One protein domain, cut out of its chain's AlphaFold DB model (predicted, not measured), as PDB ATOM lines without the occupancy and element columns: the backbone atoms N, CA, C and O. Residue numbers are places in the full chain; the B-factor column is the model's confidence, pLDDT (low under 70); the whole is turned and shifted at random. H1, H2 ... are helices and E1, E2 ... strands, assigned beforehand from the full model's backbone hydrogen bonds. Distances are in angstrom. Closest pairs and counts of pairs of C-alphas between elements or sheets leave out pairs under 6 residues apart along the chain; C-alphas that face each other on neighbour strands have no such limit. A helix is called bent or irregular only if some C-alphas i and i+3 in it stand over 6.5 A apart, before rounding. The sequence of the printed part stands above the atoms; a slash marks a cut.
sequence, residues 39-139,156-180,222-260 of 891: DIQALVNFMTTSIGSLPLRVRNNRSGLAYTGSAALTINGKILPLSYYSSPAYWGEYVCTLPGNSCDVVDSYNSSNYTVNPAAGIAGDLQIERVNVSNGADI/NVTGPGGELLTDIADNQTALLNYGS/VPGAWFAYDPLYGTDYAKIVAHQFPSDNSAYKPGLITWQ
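Overview. This is residues 39 to 139, 156 to 180 and 222 to 260 of the 891 residues of an uncharacterized protein of Legionellales bacterium (UniProt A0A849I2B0). Two small three-stranded sheets lie toward opposite ends of a long body, and helix H3 bridges the space between them, running from the sheet of E5, E4 and E8 toward the sheet of E1, E2 and E3. The two-strand pair E7 and E9 sits in between near H3, H2 lies loosely beside H3, and at the other end H4 packs on E3 while H1 reaches outward. The printed part has 165 residues with four named helices and nine named strands, in the order H1 E1 E2 E3 H2 E4 E5 H3 E6 H4 E7 E8 E9; both larger sheets are mixed and the pair is antiparallel. The class is mixed, helices and strands, with under half of the residues in named elements. The whole is compact, with a radius of gyration of the C-alphas of 17.0 A and spans of 50 by 36 by 22 A.

Arrangement. The sheet runs E5 (residues 115 to 118), E4 (105 to 110), E8 (241 to 244). E4 and E5 are a hairpin, with N 110 and O 115 2.8 A apart; E4 and E8 are parallel, with N 242 and O 105 at 2.8 A. H3 (122 to 135) is on this sheet over E5 and E4, at a height of 10.1 A on a local plane through just 6 C-alphas, and stands up from it at 47 degrees. Its closest C-alphas to E5 are Gly 124 and Pro 118, 4.8 A. E7 (227 to 229) and E9 (256 to 258) are antiparallel, with N 228 and O 257 at 2.9 A. The closest C-alphas of E9 and E5 are Ile 257 and Val 116, 5.1 A. H2 (88 to 97) is close to H3 but not clearly touching, at a shallow tilt of 23 degrees, opposite ways; the closest C-alphas, Trp 91 and Arg 130, are 7.5 A apart. H2 is only just irregular: C-alphas 93 and 96 are 6.55 A apart. E6 (136 to 138) pairs with no named strand, but residues 136 to 137 pair with 222 to 223, antiparallel. In the other sheet, E1 (50 to 53) and E2 (66 to 68) are parallel, with N 51 and O 66 at 2.8 A; E2 and E3 (79 to 81) are a hairpin, with N 67 and O 80 at 2.8 A. H4 (165 to 178) and H1 (39 to 48) only graze this sheet; the closest C-alphas of H4 and E3 are Ile 168 and Ile 79, 5.9 A. In H1 and H3 every O i to N i+4 pair is within hydrogen-bond range; in H2 4 of 6 and in H4 8 of 10.

Along the chain. H1 begins at C-alpha 39 (-0.344, -44.554, 25.840) and E9 ends at C-alpha 258 (0.793, -7.686, 19.072). First to last C-alpha, H4 is 20.7 A, H3 19.8 A and E4 15.7 A.

Size, cuts and confidence. Residues 140 to 155 and 181 to 221 are not printed; the gaps are 25.6 A and 8.6 A between C-alphas. The long links are E1 to E2, E7 to E8 and E8 to E9. Confidence is under 70 at residues 53 to 61 and 71 to 73.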
ATOM      1  N   ASP A  39      -0.526 -45.900  25.298       97.81
ATOM      2  CA  ASP A  39      -0.344 -44.554  25.840       97.81
ATOM      3  C   ASP A  39       0.517 -43.726  24.884       97.81
ATOM      4  O   ASP A  39       0.130 -42.620  24.526       97.81
ATOM      5  N   ILE A  40       1.624 -44.285  24.376       98.06
ATOM      6  CA  ILE A  40       2.488 -43.603  23.400       98.06
ATOM      7  C   ILE A  40       1.723 -43.214  22.137       98.06
ATOM      8  O   ILE A  40       1.833 -42.072  21.694       98.06
ATOM      9  N   GLN A  41       0.899 -44.108  21.586       97.19
ATOM     10  CA  GLN A  41       0.050 -43.768  20.443       97.19
ATOM     11  C   GLN A  41      -0.886 -42.589  20.765       97.19
ATOM     12  O   GLN A  41      -1.036 -41.687  19.942       97.19
ATOM     13  N   ALA A  42      -1.488 -42.558  21.956       97.25
ATOM     14  CA  ALA A  42      -2.387 -41.481  22.367       97.25
ATOM     15  C   ALA A  42      -1.660 -40.145  22.629       97.25
ATOM     16  O   ALA A  42      -2.191 -39.085  22.286       97.25
ATOM     17  N   LEU A  43      -0.446 -40.185  23.187       97.62
ATOM     18  CA  LEU A  43       0.418 -39.013  23.379       97.62
ATOM     19  C   LEU A  43       0.874 -38.433  22.029       97.62
ATOM     20  O   LEU A  43       0.811 -37.224  21.812       97.62
ATOM     21  N   VAL A  44       1.270 -39.289  21.083       97.06
ATOM     22  CA  VAL A  44       1.672 -38.873  19.728       97.06
ATOM     23  C   VAL A  44       0.488 -38.312  18.948       97.06
ATOM     24  O   VAL A  44       0.626 -37.272  18.301       97.06
ATOM     25  N   ASN A  45      -0.694 -38.927  19.060       95.69
ATOM     26  CA  ASN A  45      -1.924 -38.371  18.494       95.69
ATOM     27  C   ASN A  45      -2.171 -36.955  19.022       95.69
ATOM     28  O   ASN A  45      -2.462 -36.054  18.241       95.69
ATOM     29  N   PHE A  46      -2.033 -36.735  20.329       95.88
ATOM     30  CA  PHE A  46      -2.226 -35.417  20.929       95.88
ATOM     31  C   PHE A  46      -1.216 -34.374  20.419       95.88
ATOM     32  O   PHE A  46      -1.616 -33.270  20.043       95.88
ATOM     33  N   MET A  47       0.067 -34.741  20.330       96.31
ATOM     34  CA  MET A  47       1.147 -33.871  19.843       96.31
ATOM     35  C   MET A  47       1.040 -33.502  18.359       96.31
ATOM     36  O   MET A  47       1.501 -32.435  17.969       96.31
ATOM     37  N   THR A  48       0.484 -34.381  17.521       95.19
ATOM     38  CA  THR A  48       0.521 -34.230  16.051       95.19
ATOM     39  C   THR A  48      -0.831 -33.894  15.431       95.19
ATOM     40  O   THR A  48      -0.891 -33.500  14.266       95.19
ATOM     41  N   THR A  49      -1.927 -33.989  16.191       91.75
ATOM     42  CA  THR A  49      -3.245 -33.574  15.701       91.75
ATOM     43  C   THR A  49      -3.274 -32.061  15.501       91.75
ATOM     44  O   THR A  49      -3.258 -31.289  16.462       91.75
ATOM     45  N   SER A  50      -3.364 -31.643  14.236       81.31
ATOM     46  CA  SER A  50      -3.500 -30.235  13.874       81.31
ATOM     47  C   SER A  50      -4.873 -29.682  14.265       81.31
ATOM     48  O   SER A  50      -5.911 -30.316  14.052       81.31
ATOM     49  N   ILE A  51      -4.890 -28.453  14.779       78.31
ATOM     50  CA  ILE A  51      -6.106 -27.658  14.992       78.31
ATOM     51  C   ILE A  51      -6.567 -26.920  13.718       78.31
ATOM     52  O   ILE A  51      -7.565 -26.197  13.755       78.31
ATOM     53  N   GLY A  52      -5.866 -27.109  12.593       74.38
ATOM     54  CA  GLY A  52      -6.021 -26.362  11.342       74.38
ATOM     55  C   GLY A  52      -5.070 -25.163  11.245       74.38
ATOM     56  O   GLY A  52      -4.149 -25.020  12.049       74.38
ATOM     57  N   SER A  53      -5.272 -24.298  10.245       60.44
ATOM     58  CA  SER A  53      -4.459 -23.086  10.055       60.44
ATOM     59  C   SER A  53      -4.803 -21.990  11.057       60.44
ATOM     60  O   SER A  53      -5.980 -21.746  11.308       60.44
ATOM     61  N   LEU A  54      -3.821 -21.261  11.586       61.91
ATOM     62  CA  LEU A  54      -4.109 -20.013  12.305       61.91
ATOM     63  C   LEU A  54      -4.384 -18.889  11.280       61.91
ATOM     64  O   LEU A  54      -3.823 -18.930  10.188       61.91
ATOM     65  N   PRO A  55      -5.245 -17.896  11.571       55.09
ATOM     66  CA  PRO A  55      -5.957 -17.668  12.819       55.09
ATOM     67  C   PRO A  55      -7.389 -18.217  12.766       55.09
ATOM     68  O   PRO A  55      -8.314 -17.593  12.236       55.09
ATOM     69  N   LEU A  56      -7.614 -19.398  13.335       50.09
ATOM     70  CA  LEU A  56      -8.968 -19.920  13.467       50.09
ATOM     71  C   LEU A  56      -9.665 -19.227  14.637       50.09
ATOM     72  O   LEU A  56      -9.229 -19.341  15.781       50.09
ATOM     73  N   ARG A  57     -10.780 -18.541  14.335       50.19
ATOM     74  CA  ARG A  57     -11.750 -18.061  15.329       50.19
ATOM     75  C   ARG A  57     -11.937 -19.127  16.403       50.19
ATOM     76  O   ARG A  57     -12.318 -20.250  16.076       50.19
ATOM     77  N   VAL A  58     -11.656 -18.722  17.636       51.53
ATOM     78  CA  VAL A  58     -11.858 -19.409  18.914       51.53
ATOM     79  C   VAL A  58     -12.824 -20.585  18.801       51.53
ATOM     80  O   VAL A  58     -14.042 -20.438  18.884       51.53
ATOM     81  N   ARG A  59     -12.278 -21.780  18.550       52.06
ATOM     82  CA  ARG A  59     -13.046 -23.012  18.713       52.06
ATOM     83  C   ARG A  59     -12.851 -23.467  20.146       52.06
ATOM     84  O   ARG A  59     -11.738 -23.790  20.542       52.06
ATOM     85  N   ASN A  60     -13.960 -23.591  20.867       52.75
ATOM     86  CA  ASN A  60     -14.026 -24.214  22.191       52.75
ATOM     87  C   ASN A  60     -13.586 -25.699  22.201       52.75
ATOM     88  O   ASN A  60     -13.546 -26.298  23.263       52.75
ATOM     89  N   ASN A  61     -13.241 -26.278  21.040       57.06
ATOM     90  CA  ASN A  61     -12.797 -27.661  20.863       57.06
ATOM     91  C   ASN A  61     -11.492 -27.702  20.048       57.06
ATOM     92  O   ASN A  61     -11.505 -28.075  18.872       57.06
ATOM     93  N   ARG A  62     -10.366 -27.293  20.649       71.75
ATOM     94  CA  ARG A  62      -9.044 -27.611  20.087       71.75
ATOM     95  C   ARG A  62      -8.839 -29.124  20.141       71.75
ATOM     96  O   ARG A  62      -9.186 -29.759  21.135       71.75
ATOM     97  N   SER A  63      -8.292 -29.682  19.070       71.69
ATOM     98  CA  SER A  63      -8.095 -31.122  18.895       71.69
ATOM     99  C   SER A  63      -6.671 -31.591  19.179       71.69
ATOM    100  O   SER A  63      -6.443 -32.779  19.072       71.69
ATOM    101  N   GLY A  64      -5.710 -30.728  19.512       84.69
ATOM    102  CA  GLY A  64      -4.326 -31.154  19.751       84.69
ATOM    103  C   GLY A  64      -3.360 -29.994  19.973       84.69
ATOM    104  O   GLY A  64      -3.792 -28.854  20.172       84.69
ATOM    105  N   LEU A  65      -2.066 -30.313  19.945       91.44
ATOM    106  CA  LEU A  65      -0.933 -29.408  20.183       91.44
ATOM    107  C   LEU A  65      -0.213 -28.959  18.904       91.44
ATOM    108  O   LEU A  65       0.873 -28.402  18.989       91.44
ATOM    109  N   ALA A  66      -0.790 -29.174  17.725       91.88
ATOM    110  CA  ALA A  66      -0.193 -28.721  16.475       91.88
ATOM    111  C   ALA A  66      -1.125 -27.795  15.692       91.88
ATOM    112  O   ALA A  66      -2.345 -27.823  15.862       91.88
ATOM    113  N   TYR A  67      -0.558 -26.994  14.798       89.38
ATOM    114  CA  TYR A  67      -1.275 -26.191  13.813       89.38
ATOM    115  C   TYR A  67      -0.721 -26.446  12.410       89.38
ATOM    116  O   TYR A  67       0.363 -27.002  12.242       89.38
ATOM    117  N   THR A  68      -1.474 -26.045  11.388       88.50
ATOM    118  CA  THR A  68      -1.035 -26.126   9.990       88.50
ATOM    119  C   THR A  68      -0.563 -24.754   9.514       88.50
ATOM    120  O   THR A  68      -1.354 -23.817   9.502       88.50
ATOM    121  N   GLY A  69       0.701 -24.624   9.108       85.12
ATOM    122  CA  GLY A  69       1.235 -23.374   8.555       85.12
ATOM    123  C   GLY A  69       0.483 -22.935   7.292       85.12
ATOM    124  O   GLY A  69       0.084 -23.785   6.492       85.12
ATOM    125  N   SER A  70       0.281 -21.626   7.094       74.75
ATOM    126  CA  SER A  70      -0.535 -21.109   5.978       74.75
ATOM    127  C   SER A  70       0.083 -19.998   5.126       74.75
ATOM    128  O   SER A  70      -0.466 -19.719   4.062       74.75
ATOM    129  N   ALA A  71       1.180 -19.346   5.540       60.22
ATOM    130  CA  ALA A  71       1.543 -18.042   4.957       60.22
ATOM    131  C   ALA A  71       2.843 -17.952   4.139       60.22
ATOM    132  O   ALA A  71       3.044 -16.962   3.442       60.22
ATOM    133  N   ALA A  72       3.695 -18.980   4.126       62.00
ATOM    134  CA  ALA A  72       4.829 -19.041   3.195       62.00
ATOM    135  C   ALA A  72       4.712 -20.277   2.301       62.00
ATOM    136  O   ALA A  72       4.383 -21.350   2.800       62.00
ATOM    137  N   LEU A  73       5.027 -20.160   1.001       60.00
ATOM    138  CA  LEU A  73       4.991 -21.291   0.051       60.00
ATOM    139  C   LEU A  73       5.714 -22.540   0.586       60.00
ATOM    140  O   LEU A  73       5.320 -23.654   0.261       60.00
ATOM    141  N   THR A  74       6.749 -22.353   1.409       70.00
ATOM    142  CA  THR A  74       7.593 -23.421   1.955       70.00
ATOM    143  C   THR A  74       7.094 -24.044   3.261       70.00
ATOM    144  O   THR A  74       7.462 -25.183   3.551       70.00
ATOM    145  N   ILE A  75       6.263 -23.344   4.043       80.44
ATOM    146  CA  ILE A  75       5.662 -23.865   5.288       80.44
ATOM    147  C   ILE A  75       4.150 -24.080   5.204       80.44
ATOM    148  O   ILE A  75       3.544 -24.626   6.124       80.44
ATOM    149  N   ASN A  76       3.537 -23.691   4.089       85.12
ATOM    150  CA  ASN A  76       2.129 -23.916   3.822       85.12
ATOM    151  C   ASN A  76       1.812 -25.420   3.825       85.12
ATOM    152  O   ASN A  76       2.446 -26.202   3.117       85.12
ATOM    153  N   GLY A  77       0.830 -25.816   4.629       87.25
ATOM    154  CA  GLY A  77       0.412 -27.206   4.786       87.25
ATOM    155  C   GLY A  77       1.262 -28.026   5.759       87.25
ATOM    156  O   GLY A  77       0.880 -29.152   6.070       87.25
ATOM    157  N   LYS A  78       2.374 -27.488   6.280       89.88
ATOM    158  CA  LYS A  78       3.207 -28.186   7.272       89.88
ATOM    159  C   LYS A  78       2.535 -28.191   8.643       89.88
ATOM    160  O   LYS A  78       1.970 -27.181   9.057       89.88
ATOM    161  N   ILE A  79       2.626 -29.317   9.345       92.38
ATOM    162  CA  ILE A  79       2.184 -29.454  10.739       92.38
ATOM    163  C   ILE A  79       3.328 -28.987  11.640       92.38
ATOM    164  O   ILE A  79       4.441 -29.495  11.516       92.38
ATOM    165  N   LEU A  80       3.046 -28.016  12.508       92.19
ATOM    166  CA  LEU A  80       3.998 -27.365  13.407       92.19
ATOM    167  C   LEU A  80       3.458 -27.383  14.846       92.19
ATOM    168  O   LEU A  80       2.241 -27.267  15.024       92.19
ATOM    169  N   PRO A  81       4.315 -27.527  15.869       94.12
ATOM    170  CA  PRO A  81       3.867 -27.609  17.255       94.12
ATOM    171  C   PRO A  81       3.417 -26.248  17.807       94.12
ATOM    172  O   PRO A  81       3.795 -25.194  17.302       94.12
ATOM    173  N   LEU A  82       2.624 -26.291  18.872       94.00
ATOM    174  CA  LEU A  82       2.391 -25.234  19.858       94.00
ATOM    175  C   LEU A  82       2.972 -25.697  21.195       94.00
ATOM    176  O   LEU A  82       3.084 -26.897  21.424       94.00
ATOM    177  N   SER A  83       3.277 -24.784  22.112       95.06
ATOM    178  CA  SER A  83       3.788 -25.164  23.437       95.06
ATOM    179  C   SER A  83       2.718 -25.759  24.346       95.06
ATOM    180  O   SER A  83       2.970 -26.743  25.037       95.06
ATOM    181  N   TYR A  84       1.506 -25.198  24.341       95.44
ATOM    182  CA  TYR A  84       0.468 -25.567  25.302       95.44
ATOM    183  C   TYR A  84      -0.895 -25.795  24.661       95.44
ATOM    184  O   TYR A  84      -1.287 -25.187  23.662       95.44
ATOM    185  N   TYR A  85      -1.665 -26.644  25.332       94.38
ATOM    186  CA  TYR A  85      -3.085 -26.804  25.111       94.38
ATOM    187  C   TYR A  85      -3.831 -26.046  26.204       94.38
ATOM    188  O   TYR A  85      -3.763 -26.400  27.379       94.38
ATOM    189  N   SER A  86      -4.575 -25.013  25.820       93.00
ATOM    190  CA  SER A  86      -5.423 -24.239  26.728       93.00
ATOM    191  C   SER A  86      -6.836 -24.095  26.160       93.00
ATOM    192  O   SER A  86      -7.089 -24.379  24.983       93.00
ATOM    193  N   SER A  87      -7.773 -23.652  27.000       92.00
ATOM    194  CA  SER A  87      -9.150 -23.368  26.598       92.00
ATOM    195  C   SER A  87      -9.603 -22.001  27.122       92.00
ATOM    196  O   SER A  87      -9.109 -21.541  28.155       92.00
ATOM    197  N   PRO A  88     -10.589 -21.353  26.474       92.12
ATOM    198  CA  PRO A  88     -11.170 -20.128  27.013       92.12
ATOM    199  C   PRO A  88     -11.801 -20.329  28.397       92.12
ATOM    200  O   PRO A  88     -11.757 -19.422  29.219       92.12
ATOM    201  N   ALA A  89     -12.349 -21.519  28.677       93.12
ATOM    202  CA  ALA A  89     -12.933 -21.846  29.977       93.12
ATOM    203  C   ALA A  89     -11.870 -21.928  31.080       93.12
ATOM    204  O   ALA A  89     -12.099 -21.422  32.172       93.12
ATOM    205  N   TYR A  90     -10.693 -22.498  30.806       94.94
ATOM    206  CA  TYR A  90      -9.588 -22.497  31.766       94.94
ATOM    207  C   TYR A  90      -9.199 -21.071  32.171       94.94
ATOM    208  O   TYR A  90      -9.097 -20.759  33.357       94.94
ATOM    209  N   TRP A  91      -9.047 -20.176  31.194       95.00
ATOM    210  CA  TRP A  91      -8.719 -18.783  31.476       95.00
ATOM    211  C   TRP A  91      -9.871 -18.060  32.185       95.00
ATOM    212  O   TRP A  91      -9.673 -17.513  33.264       95.00
ATOM    213  N   GLY A  92     -11.078 -18.096  31.618       94.00
ATOM    214  CA  GLY A  92     -12.230 -17.328  32.090       94.00
ATOM    215  C   GLY A  92     -12.898 -17.851  33.367       94.00
ATOM    216  O   GLY A  92     -13.250 -17.050  34.229       94.00
ATOM    217  N   GLU A  93     -13.084 -19.169  33.509       94.12
ATOM    218  CA  GLU A  93     -13.772 -19.780  34.668       94.12
ATOM    219  C   GLU A  93     -12.842 -20.019  35.853       94.12
ATOM    220  O   GLU A  93     -13.314 -20.048  36.986       94.12
ATOM    221  N   TYR A  94     -11.545 -20.218  35.606       95.06
ATOM    222  CA  TYR A  94     -10.574 -20.512  36.656       95.06
ATOM    223  C   TYR A  94      -9.610 -19.348  36.864       95.06
ATOM    224  O   TYR A  94      -9.738 -18.643  37.867       95.06
ATOM    225  N   VAL A  95      -8.693 -19.083  35.928       96.00
ATOM    226  CA  VAL A  95      -7.583 -18.140  36.164       96.00
ATOM    227  C   VAL A  95      -8.070 -16.720  36.469       96.00
ATOM    228  O   VAL A  95      -7.588 -16.112  37.422       96.00
ATOM    229  N   CYS A  96      -9.064 -16.208  35.740       94.62
ATOM    230  CA  CYS A  96      -9.635 -14.876  35.975       94.62
ATOM    231  C   CYS A  96     -10.376 -14.742  37.317       94.62
ATOM    232  O   CYS A  96     -10.685 -13.629  37.731       94.62
ATOM    233  N   THR A  97     -10.686 -15.856  37.986       94.06
ATOM    234  CA  THR A  97     -11.401 -15.874  39.273       94.06
ATOM    235  C   THR A  97     -10.476 -16.076  40.472       94.06
ATOM    236  O   THR A  97     -10.927 -15.977  41.616       94.06
ATOM    237  N   LEU A  98      -9.189 -16.355  40.232       94.56
ATOM    238  CA  LEU A  98      -8.214 -16.541  41.298       94.56
ATOM    239  C   LEU A  98      -7.982 -15.228  42.067       94.56
ATOM    240  O   LEU A  98      -7.947 -14.154  41.461       94.56
ATOM    241  N   PRO A  99      -7.786 -15.287  43.396       94.44
ATOM    242  CA  PRO A  99      -7.470 -14.104  44.186       94.44
ATOM    243  C   PRO A  99      -6.230 -13.378  43.652       94.44
ATOM    244  O   PRO A  99      -5.198 -14.001  43.421       94.44
ATOM    245  N   GLY A 100      -6.329 -12.059  43.488       91.44
ATOM    246  CA  GLY A 100      -5.235 -11.222  42.987       91.44
ATOM    247  C   GLY A 100      -5.157 -11.116  41.462       91.44
ATOM    248  O   GLY A 100      -4.513 -10.192  40.975       91.44
ATOM    249  N   ASN A 101      -5.862 -11.967  40.713       93.25
ATOM    250  CA  ASN A 101      -5.929 -11.857  39.260       93.25
ATOM    251  C   ASN A 101      -7.003 -10.854  38.820       93.25
ATOM    252  O   ASN A 101      -8.042 -10.686  39.460       93.25
ATOM    253  N   SER A 102      -6.762 -10.216  37.675       90.62
ATOM    254  CA  SER A 102      -7.763  -9.468  36.920       90.62
ATOM    255  C   SER A 102      -7.597  -9.805  35.449       90.62
ATOM    256  O   SER A 102      -6.475  -9.871  34.965       90.62
ATOM    257  N   CYS A 103      -8.701 -10.005  34.740       90.69
ATOM    258  CA  CYS A 103      -8.691 -10.154  33.286       90.69
ATOM    259  C   CYS A 103      -9.336  -8.963  32.568       90.69
ATOM    260  O   CYS A 103      -9.370  -8.964  31.341       90.69
ATOM    261  N   ASP A 104      -9.826  -7.963  33.312       91.06
ATOM    262  CA  ASP A 104     -10.336  -6.721  32.734       91.06
ATOM    263  C   ASP A 104      -9.162  -5.897  32.196       91.06
ATOM    264  O   ASP A 104      -8.404  -5.301  32.965       91.06
ATOM    265  N   VAL A 105      -8.998  -5.887  30.875       91.06
ATOM    266  CA  VAL A 105      -7.844  -5.289  30.196       91.06
ATOM    267  C   VAL A 105      -8.288  -4.371  29.065       91.06
ATOM    268  O   VAL A 105      -9.314  -4.595  28.421       91.06
ATOM    269  N   VAL A 106      -7.526  -3.299  28.848       90.62
ATOM    270  CA  VAL A 106      -7.746  -2.346  27.758       90.62
ATOM    271  C   VAL A 106      -6.573  -2.434  26.795       90.62
ATOM    272  O   VAL A 106      -5.460  -2.035  27.138       90.62
ATOM    273  N   ASP A 107      -6.843  -2.895  25.580       91.12
ATOM    274  CA  ASP A 107      -5.861  -2.893  24.500       91.12
ATOM    275  C   ASP A 107      -5.769  -1.503  23.875       91.12
ATOM    276  O   ASP A 107      -6.784  -0.903  23.493       91.12
ATOM    277  N   SER A 108      -4.543  -1.003  23.744       89.31
ATOM    278  CA  SER A 108      -4.254   0.318  23.191       89.31
ATOM    279  C   SER A 108      -3.393   0.201  21.940       89.31
ATOM    280  O   SER A 108      -2.343  -0.440  21.943       89.31
ATOM    281  N   TYR A 109      -3.832   0.852  20.862       87.88
ATOM    282  CA  TYR A 109      -3.027   0.993  19.654       87.88
ATOM    283  C   TYR A 109      -1.941   2.057  19.836       87.88
ATOM    284  O   TYR A 109      -2.231   3.199  20.201       87.88
ATOM    285  N   ASN A 110      -0.701   1.703  19.506       84.06
ATOM    286  CA  ASN A 110       0.421   2.623  19.449       84.06
ATOM    287  C   ASN A 110       0.805   2.912  17.992       84.06
ATOM    288  O   ASN A 110       1.353   2.071  17.279       84.06
ATOM    289  N   SER A 111       0.552   4.146  17.552       83.62
ATOM    290  CA  SER A 111       0.823   4.577  16.182       83.62
ATOM    291  C   SER A 111       2.305   4.764  15.852       83.62
ATOM    292  O   SER A 111       2.624   4.908  14.677       83.62
ATOM    293  N   SER A 112       3.208   4.819  16.840       81.62
ATOM    294  CA  SER A 112       4.639   5.030  16.570       81.62
ATOM    295  C   SER A 112       5.332   3.771  16.052       81.62
ATOM    296  O   SER A 112       6.264   3.869  15.258       81.62
ATOM    297  N   ASN A 113       4.861   2.600  16.476       80.69
ATOM    298  CA  ASN A 113       5.438   1.301  16.140       80.69
ATOM    299  C   ASN A 113       4.399   0.302  15.605       80.69
ATOM    300  O   ASN A 113       4.734  -0.858  15.390       80.69
ATOM    301  N   TYR A 114       3.162   0.751  15.364       83.00
ATOM    302  CA  TYR A 114       2.078  -0.053  14.795       83.00
ATOM    303  C   TYR A 114       1.702  -1.277  15.654       83.00
ATOM    304  O   TYR A 114       1.272  -2.308  15.135       83.00
ATOM    305  N   THR A 115       1.865  -1.164  16.977       85.12
ATOM    306  CA  THR A 115       1.578  -2.246  17.934       85.12
ATOM    307  C   THR A 115       0.212  -2.082  18.595       85.12
ATOM    308  O   THR A 115      -0.312  -0.973  18.716       85.12
ATOM    309  N   VAL A 116      -0.378  -3.195  19.024       87.88
ATOM    310  CA  VAL A 116      -1.536  -3.232  19.921       87.88
ATOM    311  C   VAL A 116      -1.111  -3.948  21.184       87.88
ATOM    312  O   VAL A 116      -0.918  -5.163  21.168       87.88
ATOM    313  N   ASN A 117      -0.977  -3.191  22.265       89.75
ATOM    314  CA  ASN A 117      -0.478  -3.721  23.523       89.75
ATOM    315  C   ASN A 117      -1.556  -3.607  24.601       89.75
ATOM    316  O   ASN A 117      -2.286  -2.604  24.628       89.75
ATOM    317  N   PRO A 118      -1.636  -4.587  25.511       91.38
ATOM    318  CA  PRO A 118      -2.412  -4.409  26.721       91.38
ATOM    319  C   PRO A 118      -1.872  -3.249  27.553       91.38
ATOM    320  O   PRO A 118      -0.667  -2.987  27.588       91.38
ATOM    321  N   ALA A 119      -2.760  -2.574  28.280       89.81
ATOM    322  CA  ALA A 119      -2.342  -1.681  29.350       89.81
ATOM    323  C   ALA A 119      -1.508  -2.445  30.399       89.81
ATOM    324  O   ALA A 119      -1.884  -3.543  30.812       89.81
ATOM    325  N   ALA A 120      -0.398  -1.845  30.841       89.12
ATOM    326  CA  ALA A 120       0.507  -2.449  31.817       89.12
ATOM    327  C   ALA A 120      -0.184  -2.757  33.159       89.12
ATOM    328  O   ALA A 120      -1.058  -2.009  33.614       89.12
ATOM    329  N   GLY A 121       0.266  -3.829  33.814       90.19
ATOM    330  CA  GLY A 121      -0.238  -4.315  35.097       90.19
ATOM    331  C   GLY A 121      -0.828  -5.721  34.993       90.19
ATOM    332  O   GLY A 121      -0.900  -6.294  33.911       90.19
ATOM    333  N   ILE A 122      -1.325  -6.243  36.119       91.06
ATOM    334  CA  ILE A 122      -1.737  -7.651  36.292       91.06
ATOM    335  C   ILE A 122      -2.614  -8.179  35.143       91.06
ATOM    336  O   ILE A 122      -2.413  -9.295  34.672       91.06
ATOM    337  N   ALA A 123      -3.589  -7.388  34.679       92.00
ATOM    338  CA  ALA A 123      -4.485  -7.815  33.605       92.00
ATOM    339  C   ALA A 123      -3.811  -7.876  32.230       92.00
ATOM    340  O   ALA A 123      -4.142  -8.754  31.428       92.00
ATOM    341  N   GLY A 124      -2.863  -6.971  31.977       92.12
ATOM    342  CA  GLY A 124      -2.040  -6.979  30.777       92.12
ATOM    343  C   GLY A 124      -1.027  -8.114  30.782       92.12
ATOM    344  O   GLY A 124      -0.970  -8.862  29.811       92.12
ATOM    345  N   ASP A 125      -0.325  -8.327  31.897       91.19
ATOM    346  CA  ASP A 125       0.637  -9.427  32.052       91.19
ATOM    347  C   ASP A 125      -0.057 -10.784  31.850       91.19
ATOM    348  O   ASP A 125       0.408 -11.639  31.095       91.19
ATOM    349  N   LEU A 126      -1.255 -10.945  32.423       93.31
ATOM    350  CA  LEU A 126      -2.077 -12.138  32.232       93.31
ATOM    351  C   LEU A 126      -2.612 -12.277  30.795       93.31
ATOM    352  O   LEU A 126      -2.907 -13.389  30.348       93.31
ATOM    353  N   GLN A 127      -2.782 -11.175  30.054       93.50
ATOM    354  CA  GLN A 127      -3.129 -11.218  28.628       93.50
ATOM    355  C   GLN A 127      -1.965 -11.677  27.768       93.50
ATOM    356  O   GLN A 127      -2.159 -12.537  26.907       93.50
ATOM    357  N   ILE A 128      -0.769 -11.167  28.047       91.81
ATOM    358  CA  ILE A 128       0.464 -11.608  27.399       91.81
ATOM    359  C   ILE A 128       0.661 -13.105  27.645       91.81
ATOM    360  O   ILE A 128       0.807 -13.865  26.688       91.81
ATOM    361  N   GLU A 129       0.552 -13.553  28.899       92.94
ATOM    362  CA  GLU A 129       0.684 -14.967  29.260       92.94
ATOM    363  C   GLU A 129      -0.300 -15.848  28.478       92.94
ATOM    364  O   GLU A 129       0.114 -16.769  27.771       92.94
ATOM    365  N   ARG A 130      -1.611 -15.568  28.544       92.56
ATOM    366  CA  ARG A 130      -2.608 -16.432  27.890       92.56
ATOM    367  C   ARG A 130      -2.478 -16.441  26.372       92.56
ATOM    368  O   ARG A 130      -2.796 -17.455  25.748       92.56
ATOM    369  N   VAL A 131      -2.023 -15.342  25.769       91.62
ATOM    370  CA  VAL A 131      -1.773 -15.275  24.328       91.62
ATOM    371  C   VAL A 131      -0.542 -16.084  23.949       91.62
ATOM    372  O   VAL A 131      -0.646 -16.885  23.016       91.62
ATOM    373  N   ASN A 132       0.557 -15.958  24.694       91.31
ATOM    374  CA  ASN A 132       1.770 -16.747  24.486       91.31
ATOM    375  C   ASN A 132       1.479 -18.246  24.632       91.31
ATOM    376  O   ASN A 132       1.768 -19.020  23.723       91.31
ATOM    377  N   VAL A 133       0.797 -18.644  25.710       92.38
ATOM    378  CA  VAL A 133       0.384 -20.036  25.959       92.38
ATOM    379  C   VAL A 133      -0.532 -20.560  24.843       92.38
ATOM    380  O   VAL A 133      -0.438 -21.716  24.446       92.38
ATOM    381  N   SER A 134      -1.434 -19.733  24.309       90.19
ATOM    382  CA  SER A 134      -2.434 -20.203  23.339       90.19
ATOM    383  C   SER A 134      -1.964 -20.191  21.885       90.19
ATOM    384  O   SER A 134      -2.577 -20.883  21.067       90.19
ATOM    385  N   ASN A 135      -0.956 -19.390  21.537       87.25
ATOM    386  CA  ASN A 135      -0.578 -19.132  20.142       87.25
ATOM    387  C   ASN A 135       0.912 -19.352  19.844       87.25
ATOM    388  O   ASN A 135       1.282 -19.331  18.670       87.25
ATOM    389  N   GLY A 136       1.745 -19.521  20.872       89.44
ATOM    390  CA  GLY A 136       3.189 -19.675  20.749       89.44
ATOM    391  C   GLY A 136       3.665 -21.114  20.688       89.44
ATOM    392  O   GLY A 136       3.018 -22.029  21.204       89.44
ATOM    393  N   ALA A 137       4.847 -21.274  20.107       92.31
ATOM    394  CA  ALA A 137       5.685 -22.446  20.283       92.31
ATOM    395  C   ALA A 137       7.072 -21.996  20.737       92.31
ATOM    396  O   ALA A 137       7.757 -21.295  19.993       92.31
ATOM    397  N   ASP A 138       7.473 -22.394  21.935       95.56
ATOM    398  CA  ASP A 138       8.856 -22.290  22.369       95.56
ATOM    399  C   ASP A 138       9.710 -23.224  21.500       95.56
ATOM    400  O   ASP A 138       9.323 -24.365  21.231       95.56
ATOM    401  N   ILE A 139      10.855 -22.759  21.013       96.81
ATOM    402  CA  ILE A 139      11.745 -23.571  20.181       96.81
ATOM    403  C   ILE A 139      12.388 -24.724  20.955       96.81
ATOM    404  O   ILE A 139      12.725 -25.733  20.333       96.81
ATOM    405  N   ASN A 156       7.419 -47.374  14.613       95.25
ATOM    406  CA  ASN A 156       6.185 -47.759  13.914       95.25
ATOM    407  C   ASN A 156       4.883 -47.208  14.524       95.25
ATOM    408  O   ASN A 156       3.812 -47.783  14.318       95.25
ATOM    409  N   VAL A 157       4.947 -46.091  15.252       95.94
ATOM    410  CA  VAL A 157       3.748 -45.335  15.637       95.94
ATOM    411  C   VAL A 157       3.233 -44.581  14.414       95.94
ATOM    412  O   VAL A 157       4.010 -44.005  13.652       95.94
ATOM    413  N   THR A 158       1.918 -44.573  14.209       90.56
ATOM    414  CA  THR A 158       1.295 -43.887  13.067       90.56
ATOM    415  C   THR A 158       0.734 -42.532  13.471       90.56
ATOM    416  O   THR A 158       0.156 -42.412  14.551       90.56
ATOM    417  N   GLY A 159       0.842 -41.530  12.597       87.81
ATOM    418  CA  GLY A 159       0.150 -40.253  12.775       87.81
ATOM    419  C   GLY A 159      -1.378 -40.391  12.660       87.81
ATOM    420  O   GLY A 159      -1.867 -41.322  12.010       87.81
ATOM    421  N   PRO A 160      -2.155 -39.474  13.264       82.62
ATOM    422  CA  PRO A 160      -3.615 -39.563  13.336       82.62
ATOM    423  C   PRO A 160      -4.321 -39.486  11.969       82.62
ATOM    424  O   PRO A 160      -5.422 -40.018  11.833       82.62
ATOM    425  N   GLY A 161      -3.714 -38.861  10.954       80.88
ATOM    426  CA  GLY A 161      -4.233 -38.774   9.583       80.88
ATOM    427  C   GLY A 161      -3.504 -39.674   8.578       80.88
ATOM    428  O   GLY A 161      -3.761 -39.577   7.377       80.88
ATOM    429  N   GLY A 162      -2.615 -40.563   9.041       81.25
ATOM    430  CA  GLY A 162      -1.768 -41.398   8.182       81.25
ATOM    431  C   GLY A 162      -0.550 -40.674   7.598       81.25
ATOM    432  O   GLY A 162       0.134 -41.241   6.747       81.25
ATOM    433  N   GLU A 163      -0.271 -39.444   8.035       86.31
ATOM    434  CA  GLU A 163       0.951 -38.723   7.692       86.31
ATOM    435  C   GLU A 163       2.194 -39.443   8.232       86.31
ATOM    436  O   GLU A 163       2.166 -40.086   9.289       86.31
ATOM    437  N   LEU A 164       3.313 -39.296   7.520       92.06
ATOM    438  CA  LEU A 164       4.601 -39.783   7.993       92.06
ATOM    439  C   LEU A 164       5.082 -38.890   9.137       92.06
ATOM    440  O   LEU A 164       5.337 -37.701   8.952       92.06
ATOM    441  N   LEU A 165       5.227 -39.477  10.324       96.12
ATOM    442  CA  LEU A 165       5.700 -38.761  11.509       96.12
ATOM    443  C   LEU A 165       7.104 -38.165  11.309       96.12
ATOM    444  O   LEU A 165       7.367 -37.083  11.821       96.12
ATOM    445  N   THR A 166       7.963 -38.811  10.515       95.19
ATOM    446  CA  THR A 166       9.272 -38.264  10.120       95.19
ATOM    447  C   THR A 166       9.132 -36.915   9.408       95.19
ATOM    448  O   THR A 166       9.773 -35.943   9.796       95.19
ATOM    449  N   ASP A 167       8.224 -36.814   8.430       94.19
ATOM    450  CA  ASP A 167       7.988 -35.562   7.698       94.19
ATOM    451  C   ASP A 167       7.421 -34.473   8.623       94.19
ATOM    452  O   ASP A 167       7.730 -33.288   8.478       94.19
ATOM    453  N   ILE A 168       6.584 -34.871   9.590       95.19
ATOM    454  CA  ILE A 168       6.040 -33.971  10.611       95.19
ATOM    455  C   ILE A 168       7.163 -33.427  11.499       95.19
ATOM    456  O   ILE A 168       7.234 -32.213  11.686       95.19
ATOM    457  N   ALA A 169       8.057 -34.285  11.994       96.31
ATOM    458  CA  ALA A 169       9.203 -33.867  12.791       96.31
ATOM    459  C   ALA A 169      10.098 -32.887  12.003       96.31
ATOM    460  O   ALA A 169      10.436 -31.808  12.492       96.31
ATOM    461  N   ASP A 170      10.410 -33.174  10.740       94.94
ATOM    462  CA  ASP A 170      11.285 -32.325   9.916       94.94
ATOM    463  C   ASP A 170      10.713 -30.926   9.612       94.94
ATOM    464  O   ASP A 170      11.458 -29.997   9.269       94.94
ATOM    465  N   ASN A 171       9.402 -30.717   9.779       93.62
ATOM    466  CA  ASN A 171       8.789 -29.404   9.585       93.62
ATOM    467  C   ASN A 171       9.348 -28.336  10.533       93.62
ATOM    468  O   ASN A 171       9.455 -27.179  10.119       93.62
ATOM    469  N   GLN A 172       9.750 -28.708  11.752       93.06
ATOM    470  CA  GLN A 172      10.323 -27.754  12.701       93.06
ATOM    471  C   GLN A 172      11.700 -27.250  12.245       93.06
ATOM    472  O   GLN A 172      11.952 -26.044  12.257       93.06
ATOM    473  N   THR A 173      12.570 -28.137  11.748       94.94
ATOM    474  CA  THR A 173      13.862 -27.746  11.152       94.94
ATOM    475  C   THR A 173      13.658 -26.786   9.978       94.94
ATOM    476  O   THR A 173      14.399 -25.814   9.813       94.94
ATOM    477  N   ALA A 174      12.622 -27.038   9.170       91.62
ATOM    478  CA  ALA A 174      12.256 -26.174   8.056       91.62
ATOM    479  C   ALA A 174      11.824 -24.776   8.532       91.62
ATOM    480  O   ALA A 174      12.344 -23.782   8.026       91.62
ATOM    481  N   LEU A 175      10.937 -24.690   9.533       89.38
ATOM    482  CA  LEU A 175      10.498 -23.421  10.126       89.38
ATOM    483  C   LEU A 175      11.689 -22.577  10.603       89.38
ATOM    484  O   LEU A 175      11.799 -21.398  10.251       89.38
ATOM    485  N   LEU A 176      12.612 -23.199  11.341       90.81
ATOM    486  CA  LEU A 176      13.801 -22.530  11.864       90.81
ATOM    487  C   LEU A 176      14.726 -22.022  10.760       90.81
ATOM    488  O   LEU A 176      15.278 -20.934  10.908       90.81
ATOM    489  N   ASN A 177      14.883 -22.756   9.655       89.81
ATOM    490  CA  ASN A 177      15.685 -22.299   8.518       89.81
ATOM    491  C   ASN A 177      15.074 -21.062   7.840       89.81
ATOM    492  O   ASN A 177      15.782 -20.102   7.559       89.81
ATOM    493  N   TYR A 178      13.764 -21.071   7.573       81.44
ATOM    494  CA  TYR A 178      13.111 -19.952   6.878       81.44
ATOM    495  C   TYR A 178      12.994 -18.696   7.745       81.44
ATOM    496  O   TYR A 178      12.900 -17.579   7.225       81.44
ATOM    497  N   GLY A 179      12.980 -18.881   9.065       74.69
ATOM    498  CA  GLY A 179      12.920 -17.800  10.031       74.69
ATOM    499  C   GLY A 179      11.638 -16.967   9.935       74.69
ATOM    500  O   GLY A 179      11.690 -15.751  10.111       74.69
ATOM    501  N   SER A 180      10.517 -17.626   9.628       70.75
ATOM    502  CA  SER A 180       9.188 -17.032   9.452       70.75
ATOM    503  C   SER A 180       8.257 -17.349  10.616       70.75
ATOM    504  O   SER A 180       8.290 -18.453  11.151       70.75
ATOM    505  N   VAL A 222       7.894 -18.604  19.184       86.56
ATOM    506  CA  VAL A 222       7.522 -18.356  17.789       86.56
ATOM    507  C   VAL A 222       6.020 -18.111  17.688       86.56
ATOM    508  O   VAL A 222       5.239 -19.023  17.991       86.56
ATOM    509  N   PRO A 223       5.577 -16.928  17.234       79.25
ATOM    510  CA  PRO A 223       4.165 -16.697  17.011       79.25
ATOM    511  C   PRO A 223       3.667 -17.420  15.764       79.25
ATOM    512  O   PRO A 223       4.345 -17.514  14.737       79.25
ATOM    513  N   GLY A 224       2.393 -17.808  15.804       73.38
ATOM    514  CA  GLY A 224       1.656 -18.125  14.587       73.38
ATOM    515  C   GLY A 224       1.498 -16.917  13.655       73.38
ATOM    516  O   GLY A 224       1.440 -17.114  12.450       73.38
ATOM    517  N   ALA A 225       1.412 -15.692  14.179       75.81
ATOM    518  CA  ALA A 225       1.333 -14.445  13.414       75.81
ATOM    519  C   ALA A 225       1.691 -13.242  14.303       75.81
ATOM    520  O   ALA A 225       1.482 -13.296  15.514       75.81
ATOM    521  N   TRP A 226       2.134 -12.134  13.695       78.88
ATOM    522  CA  TRP A 226       2.407 -10.870  14.399       78.88
ATOM    523  C   TRP A 226       1.236 -10.382  15.270       78.88
ATOM    524  O   TRP A 226       1.434  -9.970  16.414       78.88
ATOM    525  N   PHE A 227       0.011 -10.443  14.735       81.38
ATOM    526  CA  PHE A 227      -1.209 -10.212  15.506       81.38
ATOM    527  C   PHE A 227      -1.769 -11.550  15.981       81.38
ATOM    528  O   PHE A 227      -2.306 -12.330  15.189       81.38
ATOM    529  N   ALA A 228      -1.662 -11.797  17.281       84.62
ATOM    530  CA  ALA A 228      -2.171 -12.992  17.927       84.62
ATOM    531  C   ALA A 228      -3.565 -12.738  18.514       84.62
ATOM    532  O   ALA A 228      -3.885 -11.635  18.959       84.62
ATOM    533  N   TYR A 229      -4.404 -13.773  18.510       85.94
ATOM    534  CA  TYR A 229      -5.731 -13.686  19.106       85.94
ATOM    535  C   TYR A 229      -5.664 -13.943  20.606       85.94
ATOM    536  O   TYR A 229      -5.112 -14.955  21.050       85.94
ATOM    537  N   ASP A 230      -6.322 -13.077  21.367       90.00
ATOM    538  CA  ASP A 230      -6.687 -13.374  22.742       90.00
ATOM    539  C   ASP A 230      -7.629 -14.592  22.768       90.00
ATOM    540  O   ASP A 230      -8.684 -14.556  22.119       90.00
ATOM    541  N   PRO A 231      -7.303 -15.674  23.502       89.06
ATOM    542  CA  PRO A 231      -8.168 -16.850  23.595       89.06
ATOM    543  C   PRO A 231      -9.566 -16.551  24.163       89.06
ATOM    544  O   PRO A 231     -10.477 -17.348  23.958       89.06
ATOM    545  N   LEU A 232      -9.770 -15.425  24.855       90.69
ATOM    546  CA  LEU A 232     -11.083 -15.021  25.369       90.69
ATOM    547  C   LEU A 232     -11.954 -14.316  24.326       90.69
ATOM    548  O   LEU A 232     -13.173 -14.214  24.510       90.69
ATOM    549  N   TYR A 233     -11.372 -13.844  23.222       86.44
ATOM    550  CA  TYR A 233     -12.110 -13.123  22.192       86.44
ATOM    551  C   TYR A 233     -13.206 -13.986  21.548       86.44
ATOM    552  O   TYR A 233     -13.017 -15.159  21.252       86.44
ATOM    553  N   GLY A 234     -14.384 -13.410  21.300       82.19
ATOM    554  CA  GLY A 234     -15.505 -14.141  20.695       82.19
ATOM    555  C   GLY A 234     -16.150 -15.207  21.594       82.19
ATOM    556  O   GLY A 234     -16.966 -15.985  21.103       82.19
ATOM    557  N   THR A 235     -15.816 -15.233  22.887       87.62
ATOM    558  CA  THR A 235     -16.462 -16.074  23.908       87.62
ATOM    559  C   THR A 235     -17.315 -15.237  24.861       87.62
ATOM    560  O   THR A 235     -17.290 -14.006  24.807       87.62
ATOM    561  N   ASP A 236     -18.019 -15.882  25.793       88.00
ATOM    562  CA  ASP A 236     -18.767 -15.194  26.859       88.00
ATOM    563  C   ASP A 236     -17.861 -14.371  27.801       88.00
ATOM    564  O   ASP A 236     -18.336 -13.480  28.514       88.00
ATOM    565  N   TYR A 237     -16.549 -14.630  27.770       86.44
ATOM    566  CA  TYR A 237     -15.532 -13.889  28.515       86.44
ATOM    567  C   TYR A 237     -15.050 -12.640  27.776       86.44
ATOM    568  O   TYR A 237     -14.500 -11.758  28.418       86.44
ATOM    569  N   ALA A 238     -15.312 -12.488  26.472       82.00
ATOM    570  CA  ALA A 238     -14.780 -11.382  25.663       82.00
ATOM    571  C   ALA A 238     -15.143  -9.985  26.195       82.00
ATOM    572  O   ALA A 238     -14.435  -9.024  25.924       82.00
ATOM    573  N   LYS A 239     -16.231  -9.869  26.970       79.31
ATOM    574  CA  LYS A 239     -16.671  -8.620  27.615       79.31
ATOM    575  C   LYS A 239     -15.647  -8.005  28.580       79.31
ATOM    576  O   LYS A 239     -15.808  -6.840  28.917       79.31
ATOM    577  N   ILE A 240     -14.658  -8.779  29.030       79.56
ATOM    578  CA  ILE A 240     -13.585  -8.306  29.919       79.56
ATOM    579  C   ILE A 240     -12.407  -7.702  29.139       79.56
ATOM    580  O   ILE A 240     -11.527  -7.077  29.713       79.56
ATOM    581  N   VAL A 241     -12.392  -7.847  27.811       78.06
ATOM    582  CA  VAL A 241     -11.379  -7.234  26.951       78.06
ATOM    583  C   VAL A 241     -11.998  -6.014  26.273       78.06
ATOM    584  O   VAL A 241     -12.900  -6.123  25.439       78.06
ATOM    585  N   ALA A 242     -11.541  -4.829  26.665       78.19
ATOM    586  CA  ALA A 242     -11.912  -3.562  26.056       78.19
ATOM    587  C   ALA A 242     -10.829  -3.098  25.076       78.19
ATOM    588  O   ALA A 242      -9.668  -3.490  25.161       78.19
ATOM    589  N   HIS A 243     -11.207  -2.232  24.136       79.88
ATOM    590  CA  HIS A 243     -10.335  -1.865  23.026       79.88
ATOM    591  C   HIS A 243     -10.403  -0.381  22.680       79.88
ATOM    592  O   HIS A 243     -11.486   0.213  22.671       79.88
ATOM    593  N   GLN A 244      -9.259   0.188  22.303       79.81
ATOM    594  CA  GLN A 244      -9.135   1.538  21.757       79.81
ATOM    595  C   GLN A 244      -8.362   1.496  20.432       79.81
ATOM    596  O   GLN A 244      -7.133   1.581  20.409       79.81
ATOM    597  N   PHE A 245      -9.087   1.351  19.317       80.31
ATOM    598  CA  PHE A 245      -8.493   1.224  17.981       80.31
ATOM    599  C   PHE A 245      -8.783   2.410  17.066       80.31
ATOM    600  O   PHE A 245      -9.848   3.028  17.173       80.31
ATOM    601  N   PRO A 246      -7.872   2.694  16.120       74.75
ATOM    602  CA  PRO A 246      -8.136   3.638  15.047       74.75
ATOM    603  C   PRO A 246      -9.286   3.119  14.168       74.75
ATOM    604  O   PRO A 246      -9.296   1.966  13.742       74.75
ATOM    605  N   SER A 247     -10.279   3.968  13.891       75.12
ATOM    606  CA  SER A 247     -11.464   3.582  13.108       75.12
ATOM    607  C   SER A 247     -11.187   3.387  11.611       75.12
ATOM    608  O   SER A 247     -12.042   2.879  10.891       75.12
ATOM    609  N   ASP A 248     -10.030   3.838  11.129       77.00
ATOM    610  CA  ASP A 248      -9.656   3.928   9.716       77.00
ATOM    611  C   ASP A 248      -8.728   2.800   9.233       77.00
ATOM    612  O   ASP A 248      -8.473   2.707   8.033       77.00
ATOM    613  N   ASN A 249      -8.272   1.897  10.113       75.94
ATOM    614  CA  ASN A 249      -7.431   0.767   9.717       75.94
ATOM    615  C   ASN A 249      -8.028  -0.584  10.133       75.94
ATOM    616  O   ASN A 249      -7.985  -0.995  11.288       75.94
ATOM    617  N   SER A 250      -8.529  -1.310   9.131       78.31
ATOM    618  CA  SER A 250      -9.188  -2.606   9.315       78.31
ATOM    619  C   SER A 250      -8.271  -3.748   9.769       78.31
ATOM    620  O   SER A 250      -8.795  -4.814  10.081       78.31
ATOM    621  N   ALA A 251      -6.945  -3.571   9.801       72.88
ATOM    622  CA  ALA A 251      -6.024  -4.574  10.337       72.88
ATOM    623  C   ALA A 251      -6.121  -4.686  11.869       72.88
ATOM    624  O   ALA A 251      -5.976  -5.780  12.408       72.88
ATOM    625  N   TYR A 252      -6.445  -3.586  12.558       79.69
ATOM    626  CA  TYR A 252      -6.599  -3.549  14.012       79.69
ATOM    627  C   TYR A 252      -8.052  -3.826  14.388       79.69
ATOM    628  O   TYR A 252      -8.964  -3.092  14.005       79.69
ATOM    629  N   LYS A 253      -8.288  -4.923  15.111       80.00
ATOM    630  CA  LYS A 253      -9.631  -5.381  15.479       80.00
ATOM    631  C   LYS A 253      -9.668  -5.854  16.928       80.00
ATOM    632  O   LYS A 253      -8.651  -6.327  17.429       80.00
ATOM    633  N   PRO A 254     -10.853  -5.808  17.567       82.12
ATOM    634  CA  PRO A 254     -11.101  -6.469  18.843       82.12
ATOM    635  C   PRO A 254     -10.543  -7.887  18.899       82.12
ATOM    636  O   PRO A 254     -10.709  -8.652  17.949       82.12
ATOM    637  N   GLY A 255      -9.893  -8.202  20.018       81.62
ATOM    638  CA  GLY A 255      -9.285  -9.494  20.315       81.62
ATOM    639  C   GLY A 255      -7.918  -9.760  19.697       81.62
ATOM    640  O   GLY A 255      -7.414 -10.864  19.885       81.62
ATOM    641  N   LEU A 256      -7.338  -8.813  18.958       84.50
ATOM    642  CA  LEU A 256      -5.975  -8.922  18.443       84.50
ATOM    643  C   LEU A 256      -5.012  -8.141  19.326       84.50
ATOM    644  O   LEU A 256      -5.233  -6.955  19.562       84.50
ATOM    645  N   ILE A 257      -3.916  -8.786  19.714       87.12
ATOM    646  CA  ILE A 257      -2.771  -8.123  20.335       87.12
ATOM    647  C   ILE A 257      -1.505  -8.394  19.526       87.12
ATOM    648  O   ILE A 257      -1.391  -9.407  18.833       87.12
ATOM    649  N   THR A 258      -0.548  -7.481  19.611       87.31
ATOM    650  CA  THR A 258       0.793  -7.686  19.072       87.31
ATOM    651  C   THR A 258       1.527  -8.736  19.898       87.31
ATOM    652  O   THR A 258       1.424  -8.743  21.124       87.31
ATOM    653  N   TRP A 259       2.278  -9.610  19.231       87.06
ATOM    654  CA  TRP A 259       3.187 -10.547  19.885       87.06
ATOM    655  C   TRP A 259       4.241  -9.827  20.741       87.06
ATOM    656  O   TRP A 259       4.814  -8.833  20.298       87.06
ATOM    657  N   GLN A 260       4.500 -10.317  21.958       84.00
ATOM    658  CA  GLN A 260       5.353  -9.619  22.939       84.00
ATOM    659  C   GLN A 260       6.608 -10.395  23.364       84.00
ATOM    660  O   GLN A 260       7.432  -9.833  24.077       84.00
TER     661      GLN A 260